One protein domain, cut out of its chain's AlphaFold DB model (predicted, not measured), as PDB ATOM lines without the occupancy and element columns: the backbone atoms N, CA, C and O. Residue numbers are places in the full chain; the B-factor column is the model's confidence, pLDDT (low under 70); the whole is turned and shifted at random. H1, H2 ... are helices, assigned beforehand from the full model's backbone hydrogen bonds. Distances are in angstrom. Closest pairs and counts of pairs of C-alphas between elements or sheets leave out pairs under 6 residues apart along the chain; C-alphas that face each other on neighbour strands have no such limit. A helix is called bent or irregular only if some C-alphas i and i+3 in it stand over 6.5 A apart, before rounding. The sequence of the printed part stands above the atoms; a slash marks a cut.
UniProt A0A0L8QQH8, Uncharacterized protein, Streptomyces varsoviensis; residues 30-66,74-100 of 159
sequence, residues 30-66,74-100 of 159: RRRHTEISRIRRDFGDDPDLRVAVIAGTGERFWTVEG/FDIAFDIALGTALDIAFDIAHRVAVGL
ATOM      1  N   ARG A  30     -47.297 -12.377 -32.875       46.19
ATOM      2  CA  ARG A  30     -48.514 -11.702 -33.384       46.19
ATOM      3  C   ARG A  30     -48.428 -11.347 -34.874       46.19
ATOM      4  O   ARG A  30     -49.420 -11.441 -35.600       46.19
ATOM      5  N   ARG A  31     -47.241 -10.953 -35.343       56.22
ATOM      6  CA  ARG A  31     -46.979 -10.636 -36.752       56.22
ATOM      7  C   ARG A  31     -46.999 -11.911 -37.608       56.22
ATOM      8  O   ARG A  31     -47.612 -11.885 -38.670       56.22
ATOM      9  N   ARG A  32     -46.452 -13.031 -37.108       58.25
ATOM     10  CA  ARG A  32     -46.475 -14.347 -37.783       58.25
ATOM     11  C   ARG A  32     -47.880 -14.944 -37.906       58.25
ATOM     12  O   ARG A  32     -48.247 -15.368 -38.999       58.25
ATOM     13  N   HIS A  33     -48.694 -14.903 -36.843       62.66
ATOM     14  CA  HIS A  33     -50.091 -15.371 -36.899       62.66
ATOM     15  C   HIS A  33     -50.917 -14.616 -37.952       62.66
ATOM     16  O   HIS A  33     -51.687 -15.216 -38.694       62.66
ATOM     17  N   THR A  34     -50.712 -13.302 -38.077       61.03
ATOM     18  CA  THR A  34     -51.403 -12.500 -39.099       61.03
ATOM     19  C   THR A  34     -50.873 -12.780 -40.509       61.03
ATOM     20  O   THR A  34     -51.646 -12.799 -41.468       61.03
ATOM     21  N   GLU A  35     -49.560 -12.981 -40.659       67.75
ATOM     22  CA  GLU A  35     -48.939 -13.302 -41.946       67.75
ATOM     23  C   GLU A  35     -49.432 -14.655 -42.479       67.75
ATOM     24  O   GLU A  35     -49.871 -14.713 -43.627       67.75
ATOM     25  N   ILE A  36     -49.487 -15.710 -41.654       72.62
ATOM     26  CA  ILE A  36     -49.919 -17.033 -42.130       72.62
ATOM     27  C   ILE A  36     -51.390 -17.073 -42.555       72.62
ATOM     28  O   ILE A  36     -51.725 -17.711 -43.554       72.62
ATOM     29  N   SER A  37     -52.271 -16.327 -41.880       68.25
ATOM     30  CA  SER A  37     -53.675 -16.220 -42.295       68.25
ATOM     31  C   SER A  37     -53.837 -15.553 -43.668       68.25
ATOM     32  O   SER A  37     -54.812 -15.824 -44.371       68.25
ATOM     33  N   ARG A  38     -52.890 -14.696 -44.075       72.06
ATOM     34  CA  ARG A  38     -52.921 -13.994 -45.369       72.06
ATOM     35  C   ARG A  38     -52.303 -14.791 -46.507       72.06
ATOM     36  O   ARG A  38     -52.747 -14.617 -47.638       72.06
ATOM     37  N   ILE A  39     -51.387 -15.715 -46.217       78.81
ATOM     38  CA  ILE A  39     -50.697 -16.536 -47.226       78.81
ATOM     39  C   ILE A  39     -51.677 -17.208 -48.198       78.81
ATOM     40  O   ILE A  39     -51.422 -17.285 -49.395       78.81
ATOM     41  N   ARG A  40     -52.844 -17.653 -47.713       71.62
ATOM     42  CA  ARG A  40     -53.870 -18.250 -48.577       71.62
ATOM     43  C   ARG A  40     -54.361 -17.296 -49.673       71.62
ATOM     44  O   ARG A  40     -54.668 -17.770 -50.765       71.62
ATOM     45  N   ARG A  41     -54.497 -16.001 -49.371       76.00
ATOM     46  CA  ARG A  41     -54.893 -14.979 -50.349       76.00
ATOM     47  C   ARG A  41     -53.766 -14.769 -51.351       76.00
ATOM     48  O   ARG A  41     -54.003 -14.928 -52.538       76.00
ATOM     49  N   ASP A  42     -52.549 -14.555 -50.860       78.12
ATOM     50  CA  ASP A  42     -51.376 -14.322 -51.709       78.12
ATOM     51  C   ASP A  42     -51.146 -15.485 -52.697       78.12
ATOM     52  O   ASP A  42     -50.883 -15.261 -53.873       78.12
ATOM     53  N   PHE A  43     -51.338 -16.734 -52.257       85.12
ATOM     54  CA  PHE A  43     -51.267 -17.917 -53.125       85.12
ATOM     55  C   PHE A  43     -52.448 -18.066 -54.091       85.12
ATOM     56  O   PHE A  43     -52.335 -18.745 -55.108       85.12
ATOM     57  N   GLY A  44     -53.613 -17.530 -53.731       78.12
ATOM     58  CA  GLY A  44     -54.805 -17.565 -54.573       78.12
ATOM     59  C   GLY A  44     -54.746 -16.560 -55.722       78.12
ATOM     60  O   GLY A  44     -55.303 -16.841 -56.780       78.12
ATOM     61  N   ASP A  45     -54.066 -15.434 -55.502       81.75
ATOM     62  CA  ASP A  45     -53.997 -14.308 -56.435       81.75
ATOM     63  C   ASP A  45     -52.826 -14.416 -57.432       81.75
ATOM     64  O   ASP A  45     -52.827 -13.717 -58.443       81.75
ATOM     65  N   ASP A  46     -51.847 -15.293 -57.185       87.06
ATOM     66  CA  ASP A  46     -50.726 -15.559 -58.094       87.06
ATOM     67  C   ASP A  46     -51.125 -16.580 -59.186       87.06
ATOM     68  O   ASP A  46     -51.277 -17.773 -58.891       87.06
ATOM     69  N   PRO A  47     -51.300 -16.153 -60.456       84.38
ATOM     70  CA  PRO A  47     -51.702 -17.050 -61.539       84.38
ATOM     71  C   PRO A  47     -50.596 -18.027 -61.962       84.38
ATOM     72  O   PRO A  47     -50.901 -19.065 -62.560       84.38
ATOM     73  N   ASP A  48     -49.333 -17.723 -61.651       89.31
ATOM     74  CA  ASP A  48     -48.181 -18.553 -61.996       89.31
ATOM     75  C   ASP A  48     -47.903 -19.610 -60.910       89.31
ATOM     76  O   ASP A  48     -47.268 -20.639 -61.178       89.31
ATOM     77  N   LEU A  49     -48.447 -19.429 -59.699       89.94
ATOM     78  CA  LEU A  49     -48.301 -20.377 -58.599       89.94
ATOM     79  C   LEU A  49     -49.115 -21.666 -58.813       89.94
ATOM     80  O   LEU A  49     -50.353 -21.717 -58.769       89.94
ATOM     81  N   ARG A  50     -48.388 -22.778 -58.951       91.00
ATOM     82  CA  ARG A  50     -48.965 -24.126 -59.090       91.00
ATOM     83  C   ARG A  50     -48.984 -24.903 -57.780       91.00
ATOM     84  O   ARG A  50     -50.005 -25.495 -57.434       91.00
ATOM     85  N   VAL A  51     -47.871 -24.872 -57.051       92.31
ATOM     86  CA  VAL A  51     -47.657 -25.579 -55.782       92.31
ATOM     87  C   VAL A  51     -46.816 -24.696 -54.870       92.31
ATOM     88  O   VAL A  51     -45.901 -24.028 -55.342       92.31
ATOM     89  N   ALA A  52     -47.117 -24.709 -53.573       89.56
ATOM     90  CA  ALA A  52     -46.315 -24.050 -52.551       89.56
ATOM     91  C   ALA A  52     -45.717 -25.101 -51.608       89.56
ATOM     92  O   ALA A  52     -46.432 -25.995 -51.154       89.56
ATOM     93  N   VAL A  53     -44.428 -24.959 -51.300       88.69
ATOM     94  CA  VAL A  53     -43.759 -25.676 -50.210       88.69
ATOM     95  C   VAL A  53     -43.660 -24.710 -49.036       88.69
ATOM     96  O   VAL A  53     -43.148 -23.601 -49.185       88.69
ATOM     97  N   ILE A  54     -44.196 -25.110 -47.884       83.94
ATOM     98  CA  ILE A  54     -44.107 -24.347 -46.637       83.94
ATOM     99  C   ILE A  54     -43.114 -25.085 -45.750       83.94
ATOM    100  O   ILE A  54     -43.314 -26.263 -45.471       83.94
ATOM    101  N   ALA A  55     -42.059 -24.395 -45.328       83.06
ATOM    102  CA  ALA A  55     -41.012 -24.930 -44.468       83.06
ATOM    103  C   ALA A  55     -40.576 -23.864 -43.454       83.06
ATOM    104  O   ALA A  55     -40.718 -22.663 -43.708       83.06
ATOM    105  N   GLY A  56     -40.058 -24.314 -42.312       77.75
ATOM    106  CA  GLY A  56     -39.424 -23.436 -41.335       77.75
ATOM    107  C   GLY A  56     -38.034 -22.997 -41.791       77.75
ATOM    108  O   GLY A  56     -37.461 -23.550 -42.729       77.75
ATOM    109  N   THR A  57     -37.496 -21.964 -41.148       72.69
ATOM    110  CA  THR A  57     -36.120 -21.509 -41.375       72.69
ATOM    111  C   THR A  57     -35.204 -22.112 -40.315       72.69
ATOM    112  O   THR A  57     -35.440 -21.873 -39.132       72.69
ATOM    113  N   GLY A  58     -34.150 -22.823 -40.726       71.44
ATOM    114  CA  GLY A  58     -33.227 -23.521 -39.821       71.44
ATOM    115  C   GLY A  58     -33.625 -24.982 -39.599       71.44
ATOM    116  O   GLY A  58     -34.273 -25.581 -40.452       71.44
ATOM    117  N   GLU A  59     -33.259 -25.532 -38.445       66.38
ATOM    118  CA  GLU A  59     -33.433 -26.954 -38.088       66.38
ATOM    119  C   GLU A  59     -34.851 -27.293 -37.586       66.38
ATOM    120  O   GLU A  59     -35.128 -28.397 -37.127       66.38
ATOM    121  N   ARG A  60     -35.796 -26.342 -37.645       65.94
ATOM    122  CA  ARG A  60     -37.148 -26.514 -37.090       65.94
ATOM    123  C   ARG A  60     -38.220 -25.986 -38.028       65.94
ATOM    124  O   ARG A  60     -38.081 -24.914 -38.614       65.94
ATOM    125  N   PHE A  61     -39.333 -26.719 -38.127       66.75
ATOM    126  CA  PHE A  61     -40.502 -26.308 -38.915       66.75
ATOM    127  C   PHE A  61     -41.210 -25.090 -38.290       66.75
ATOM    128  O   PHE A  61     -41.579 -24.163 -39.011       66.75
ATOM    129  N   TRP A  62     -41.345 -25.062 -36.958       62.41
ATOM    130  CA  TRP A  62     -41.833 -23.916 -36.178       62.41
ATOM    131  C   TRP A  62     -40.981 -23.714 -34.933       62.41
ATOM    132  O   TRP A  62     -40.472 -24.671 -34.358       62.41
ATOM    133  N   THR A  63     -40.873 -22.460 -34.502       59.44
ATOM    134  CA  THR A  63     -40.312 -22.091 -33.202       59.44
ATOM    135  C   THR A  63     -41.390 -21.411 -32.370       59.44
ATOM    136  O   THR A  63     -42.054 -20.483 -32.844       59.44
ATOM    137  N   VAL A  64     -41.565 -21.874 -31.134       55.84
ATOM    138  CA  VAL A  64     -42.323 -21.150 -30.111       55.84
ATOM    139  C   VAL A  64     -41.333 -20.201 -29.433       55.84
ATOM    140  O   VAL A  64     -40.305 -20.644 -28.930       55.84
ATOM    141  N   GLU A  65     -41.575 -18.889 -29.473       51.62
ATOM    142  CA  GLU A  65     -40.778 -17.943 -28.674       51.62
ATOM    143  C   GLU A  65     -41.089 -18.180 -27.181       51.62
ATOM    144  O   GLU A  65     -42.238 -17.993 -26.783       51.62
ATOM    145  N   GLY A  66     -40.086 -18.594 -26.386       48.78
ATOM    146  CA  GLY A  66     -40.180 -18.805 -24.925       48.78
ATOM    147  C   GLY A  66     -40.260 -20.263 -24.436       48.78
ATOM    148  O   GLY A  66     -40.859 -20.508 -23.395       48.78
ATOM    149  N   PHE A  74     -35.990 -34.034 -28.273       44.78
ATOM    150  CA  PHE A  74     -36.310 -34.392 -29.674       44.78
ATOM    151  C   PHE A  74     -35.185 -34.193 -30.714       44.78
ATOM    152  O   PHE A  74     -35.352 -34.592 -31.866       44.78
ATOM    153  N   ASP A  75     -34.039 -33.620 -30.336       51.56
ATOM    154  CA  ASP A  75     -33.158 -32.935 -31.300       51.56
ATOM    155  C   ASP A  75     -32.354 -33.848 -32.257       51.56
ATOM    156  O   ASP A  75     -32.206 -33.521 -33.429       51.56
ATOM    157  N   ILE A  76     -31.865 -35.026 -31.851       43.38
ATOM    158  CA  ILE A  76     -30.878 -35.756 -32.690       43.38
ATOM    159  C   ILE A  76     -31.528 -36.630 -33.785       43.38
ATOM    160  O   ILE A  76     -30.946 -36.839 -34.849       43.38
ATOM    161  N   ALA A  77     -32.754 -37.124 -33.576       41.97
ATOM    162  CA  ALA A  77     -33.472 -37.915 -34.587       41.97
ATOM    163  C   ALA A  77     -34.191 -37.041 -35.631       41.97
ATOM    164  O   ALA A  77     -34.484 -37.503 -36.736       41.97
ATOM    165  N   PHE A  78     -34.481 -35.784 -35.284       49.75
ATOM    166  CA  PHE A  78     -35.250 -34.872 -36.123       49.75
ATOM    167  C   PHE A  78     -34.408 -34.249 -37.243       49.75
ATOM    168  O   PHE A  78     -34.913 -34.044 -38.343       49.75
ATOM    169  N   ASP A  79     -33.116 -34.022 -37.009       52.19
ATOM    170  CA  ASP A  79     -32.285 -33.229 -37.918       52.19
ATOM    171  C   ASP A  79     -31.947 -33.968 -39.235       52.19
ATOM    172  O   ASP A  79     -32.129 -33.445 -40.337       52.19
ATOM    173  N   ILE A  80     -31.611 -35.267 -39.151       53.06
ATOM    174  CA  ILE A  80     -31.455 -36.147 -40.332       53.06
ATOM    175  C   ILE A  80     -32.797 -36.329 -41.066       53.06
ATOM    176  O   ILE A  80     -32.849 -36.419 -42.301       53.06
ATOM    177  N   ALA A  81     -33.903 -36.360 -40.316       61.31
ATOM    178  CA  ALA A  81     -35.242 -36.459 -40.881       61.31
ATOM    179  C   ALA A  81     -35.653 -35.173 -41.614       61.31
ATOM    180  O   ALA A  81     -36.351 -35.264 -42.623       61.31
ATOM    181  N   LEU A  82     -35.201 -33.994 -41.174       65.50
ATOM    182  CA  LEU A  82     -35.617 -32.714 -41.744       65.50
ATOM    183  C   LEU A  82     -35.021 -32.458 -43.133       65.50
ATOM    184  O   LEU A  82     -35.761 -32.073 -44.039       65.50
ATOM    185  N   GLY A  83     -33.720 -32.710 -43.323       67.25
ATOM    186  CA  GLY A  83     -33.079 -32.580 -44.639       67.25
ATOM    187  C   GLY A  83     -33.735 -33.498 -45.675       67.25
ATOM    188  O   GLY A  83     -34.192 -33.049 -46.725       67.25
ATOM    189  N   THR A  84     -33.911 -34.770 -45.304       79.44
ATOM    190  CA  THR A  84     -34.609 -35.767 -46.128       79.44
ATOM    191  C   THR A  84     -36.066 -35.367 -46.399       79.44
ATOM    192  O   THR A  84     -36.560 -35.508 -47.519       79.44
ATOM    193  N   ALA A  85     -36.778 -34.843 -45.398       82.75
ATOM    194  CA  ALA A  85     -38.166 -34.414 -45.545       82.75
ATOM    195  C   ALA A  85     -38.311 -33.232 -46.509       82.75
ATOM    196  O   ALA A  85     -39.275 -33.193 -47.278       82.75
ATOM    197  N   LEU A  86     -37.367 -32.287 -46.497       86.31
ATOM    198  CA  LEU A  86     -37.390 -31.148 -47.407       86.31
ATOM    199  C   LEU A  86     -37.143 -31.581 -48.857       86.31
ATOM    200  O   LEU A  86     -37.875 -31.148 -49.750       86.31
ATOM    201  N   ASP A  87     -36.187 -32.481 -49.088       88.38
ATOM    202  CA  ASP A  87     -35.921 -33.034 -50.421       88.38
ATOM    203  C   ASP A  87     -37.141 -33.788 -50.971       88.38
ATOM    204  O   ASP A  87     -37.564 -33.563 -52.109       88.38
ATOM    205  N   ILE A  88     -37.783 -34.615 -50.138       90.31
ATOM    206  CA  ILE A  88     -39.029 -35.311 -50.494       90.31
ATOM    207  C   ILE A  88     -40.151 -34.308 -50.785       90.31
ATOM    208  O   ILE A  88     -40.900 -34.474 -51.752       90.31
ATOM    209  N   ALA A  89     -40.284 -33.254 -49.976       89.44
ATOM    210  CA  ALA A  89     -41.287 -32.221 -50.193       89.44
ATOM    211  C   ALA A  89     -41.092 -31.520 -51.545       89.44
ATOM    212  O   ALA A  89     -42.075 -31.292 -52.254       89.44
ATOM    213  N   PHE A  90     -39.846 -31.228 -51.937       93.62
ATOM    214  CA  PHE A  90     -39.542 -30.658 -53.247       93.62
ATOM    215  C   PHE A  90     -39.805 -31.631 -54.398       93.62
ATOM    216  O   PHE A  90     -40.378 -31.205 -55.403       93.62
ATOM    217  N   ASP A  91     -39.474 -32.919 -54.260       95.56
ATOM    218  CA  ASP A  91     -39.799 -33.923 -55.283       95.56
ATOM    219  C   ASP A  91     -41.318 -34.033 -55.499       95.56
ATOM    220  O   ASP A  91     -41.819 -33.915 -56.624       95.56
ATOM    221  N   ILE A  92     -42.084 -34.161 -54.412       93.88
ATOM    222  CA  ILE A  92     -43.549 -34.193 -54.473       93.88
ATOM    223  C   ILE A  92     -44.076 -32.897 -55.091       93.88
ATOM    224  O   ILE A  92     -44.933 -32.943 -55.978       93.88
ATOM    225  N   ALA A  93     -43.565 -31.738 -54.669       93.75
ATOM    226  CA  ALA A  93     -44.002 -30.453 -55.199       93.75
ATOM    227  C   ALA A  93     -43.733 -30.332 -56.700       93.75
ATOM    228  O   ALA A  93     -44.614 -29.888 -57.436       93.75
ATOM    229  N   HIS A  94     -42.567 -30.783 -57.167       95.94
ATOM    230  CA  HIS A  94     -42.227 -30.814 -58.582       95.94
ATOM    231  C   HIS A  94     -43.200 -31.707 -59.364       95.94
ATOM    232  O   HIS A  94     -43.803 -31.258 -60.342       95.94
ATOM    233  N   ARG A  95     -43.449 -32.933 -58.886       95.62
ATOM    234  CA  ARG A  95     -44.402 -33.877 -59.500       95.62
ATOM    235  C   ARG A  95     -45.818 -33.308 -59.574       95.62
ATOM    236  O   ARG A  95     -46.489 -33.428 -60.599       95.62
ATOM    237  N   VAL A  96     -46.273 -32.657 -58.506       95.12
ATOM    238  CA  VAL A  96     -47.587 -32.006 -58.470       95.12
ATOM    239  C   VAL A  96     -47.613 -30.796 -59.409       95.12
ATOM    240  O   VAL A  96     -48.614 -30.608 -60.094       95.12
ATOM    241  N   ALA A  97     -46.539 -30.005 -59.506       94.75
ATOM    242  CA  ALA A  97     -46.472 -28.791 -60.327       94.75
ATOM    243  C   ALA A  97     -46.509 -29.069 -61.841       94.75
ATOM    244  O   ALA A  97     -47.127 -28.303 -62.595       94.75
ATOM    245  N   VAL A  98     -45.901 -30.174 -62.286       95.81
ATOM    246  CA  VAL A  98     -45.948 -30.613 -63.694       95.81
ATOM    247  C   VAL A  98     -47.257 -31.329 -64.056       95.81
ATOM    248  O   VAL A  98     -47.572 -31.474 -65.235       95.81
ATOM    249  N   GLY A  99     -48.051 -31.744 -63.062       93.06
ATOM    250  CA  GLY A  99     -49.317 -32.455 -63.256       93.06
ATOM    251  C   GLY A  99     -50.499 -31.592 -63.731       93.06
ATOM    252  O   GLY A  99     -50.417 -30.367 -63.882       93.06
ATOM    253  N   LEU A 100     -51.654 -32.245 -63.924       94.75
ATOM    254  CA  LEU A 100     -52.929 -31.647 -64.357       94.75
ATOM    255  C   LEU A 100     -53.543 -30.740 -63.275       94.75
ATOM    256  O   LEU A 100     -54.444 -31.134 -62.532       94.75
TER     257      LEU A 100
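This is residues 30 to 66 and 74 to 100 of the 159 residues of an uncharacterized protein of Streptomyces varsoviensis (UniProt A0A0L8QQH8). The long helix H2 makes one side of a loose, flat layout and the shorter H1 the other, with residues 50 to 56 of an unnamed stretch running between them. Residues 30 to 42, in H1, stand free. The printed part has 64 residues with two named helices, H1 then H2, and no named strand; its class is all helix. It is loose, with a radius of gyration of the C-alphas of 14.6 A and spans of 39 by 32 by 12 A.

H2, residues 75 to 98, and H1, residues 30 to 45, are apart, with no C-alpha of the one within 8 A of the other. H2 has a kink of 29 degrees near residue 83; H1 has one of 34 degrees near residue 38. H1 is irregular, but only just: C-alphas 37 and 40 are 6.6 A apart. O i to N i+4 pairs within hydrogen-bond range number 16 of 20 in H2 and 10 of 12 in H1.

H2 measures 34.9 A from C-alpha 75 at (-33.158, -32.935, -31.300) to C-alpha 98. H1 measures 23.8 A, from C-alpha 30 at (-48.514, -11.702, -33.384).

The farthest C-alphas, of Gly 66 and Leu 100, are 43.4 A apart. Residues 67 to 73 are not printed; C-alphas 66 and 74 are 16.7 A apart across this cut. pLDDT is under 70 at 25 residues, among them 59 to 66 and 74 to 83.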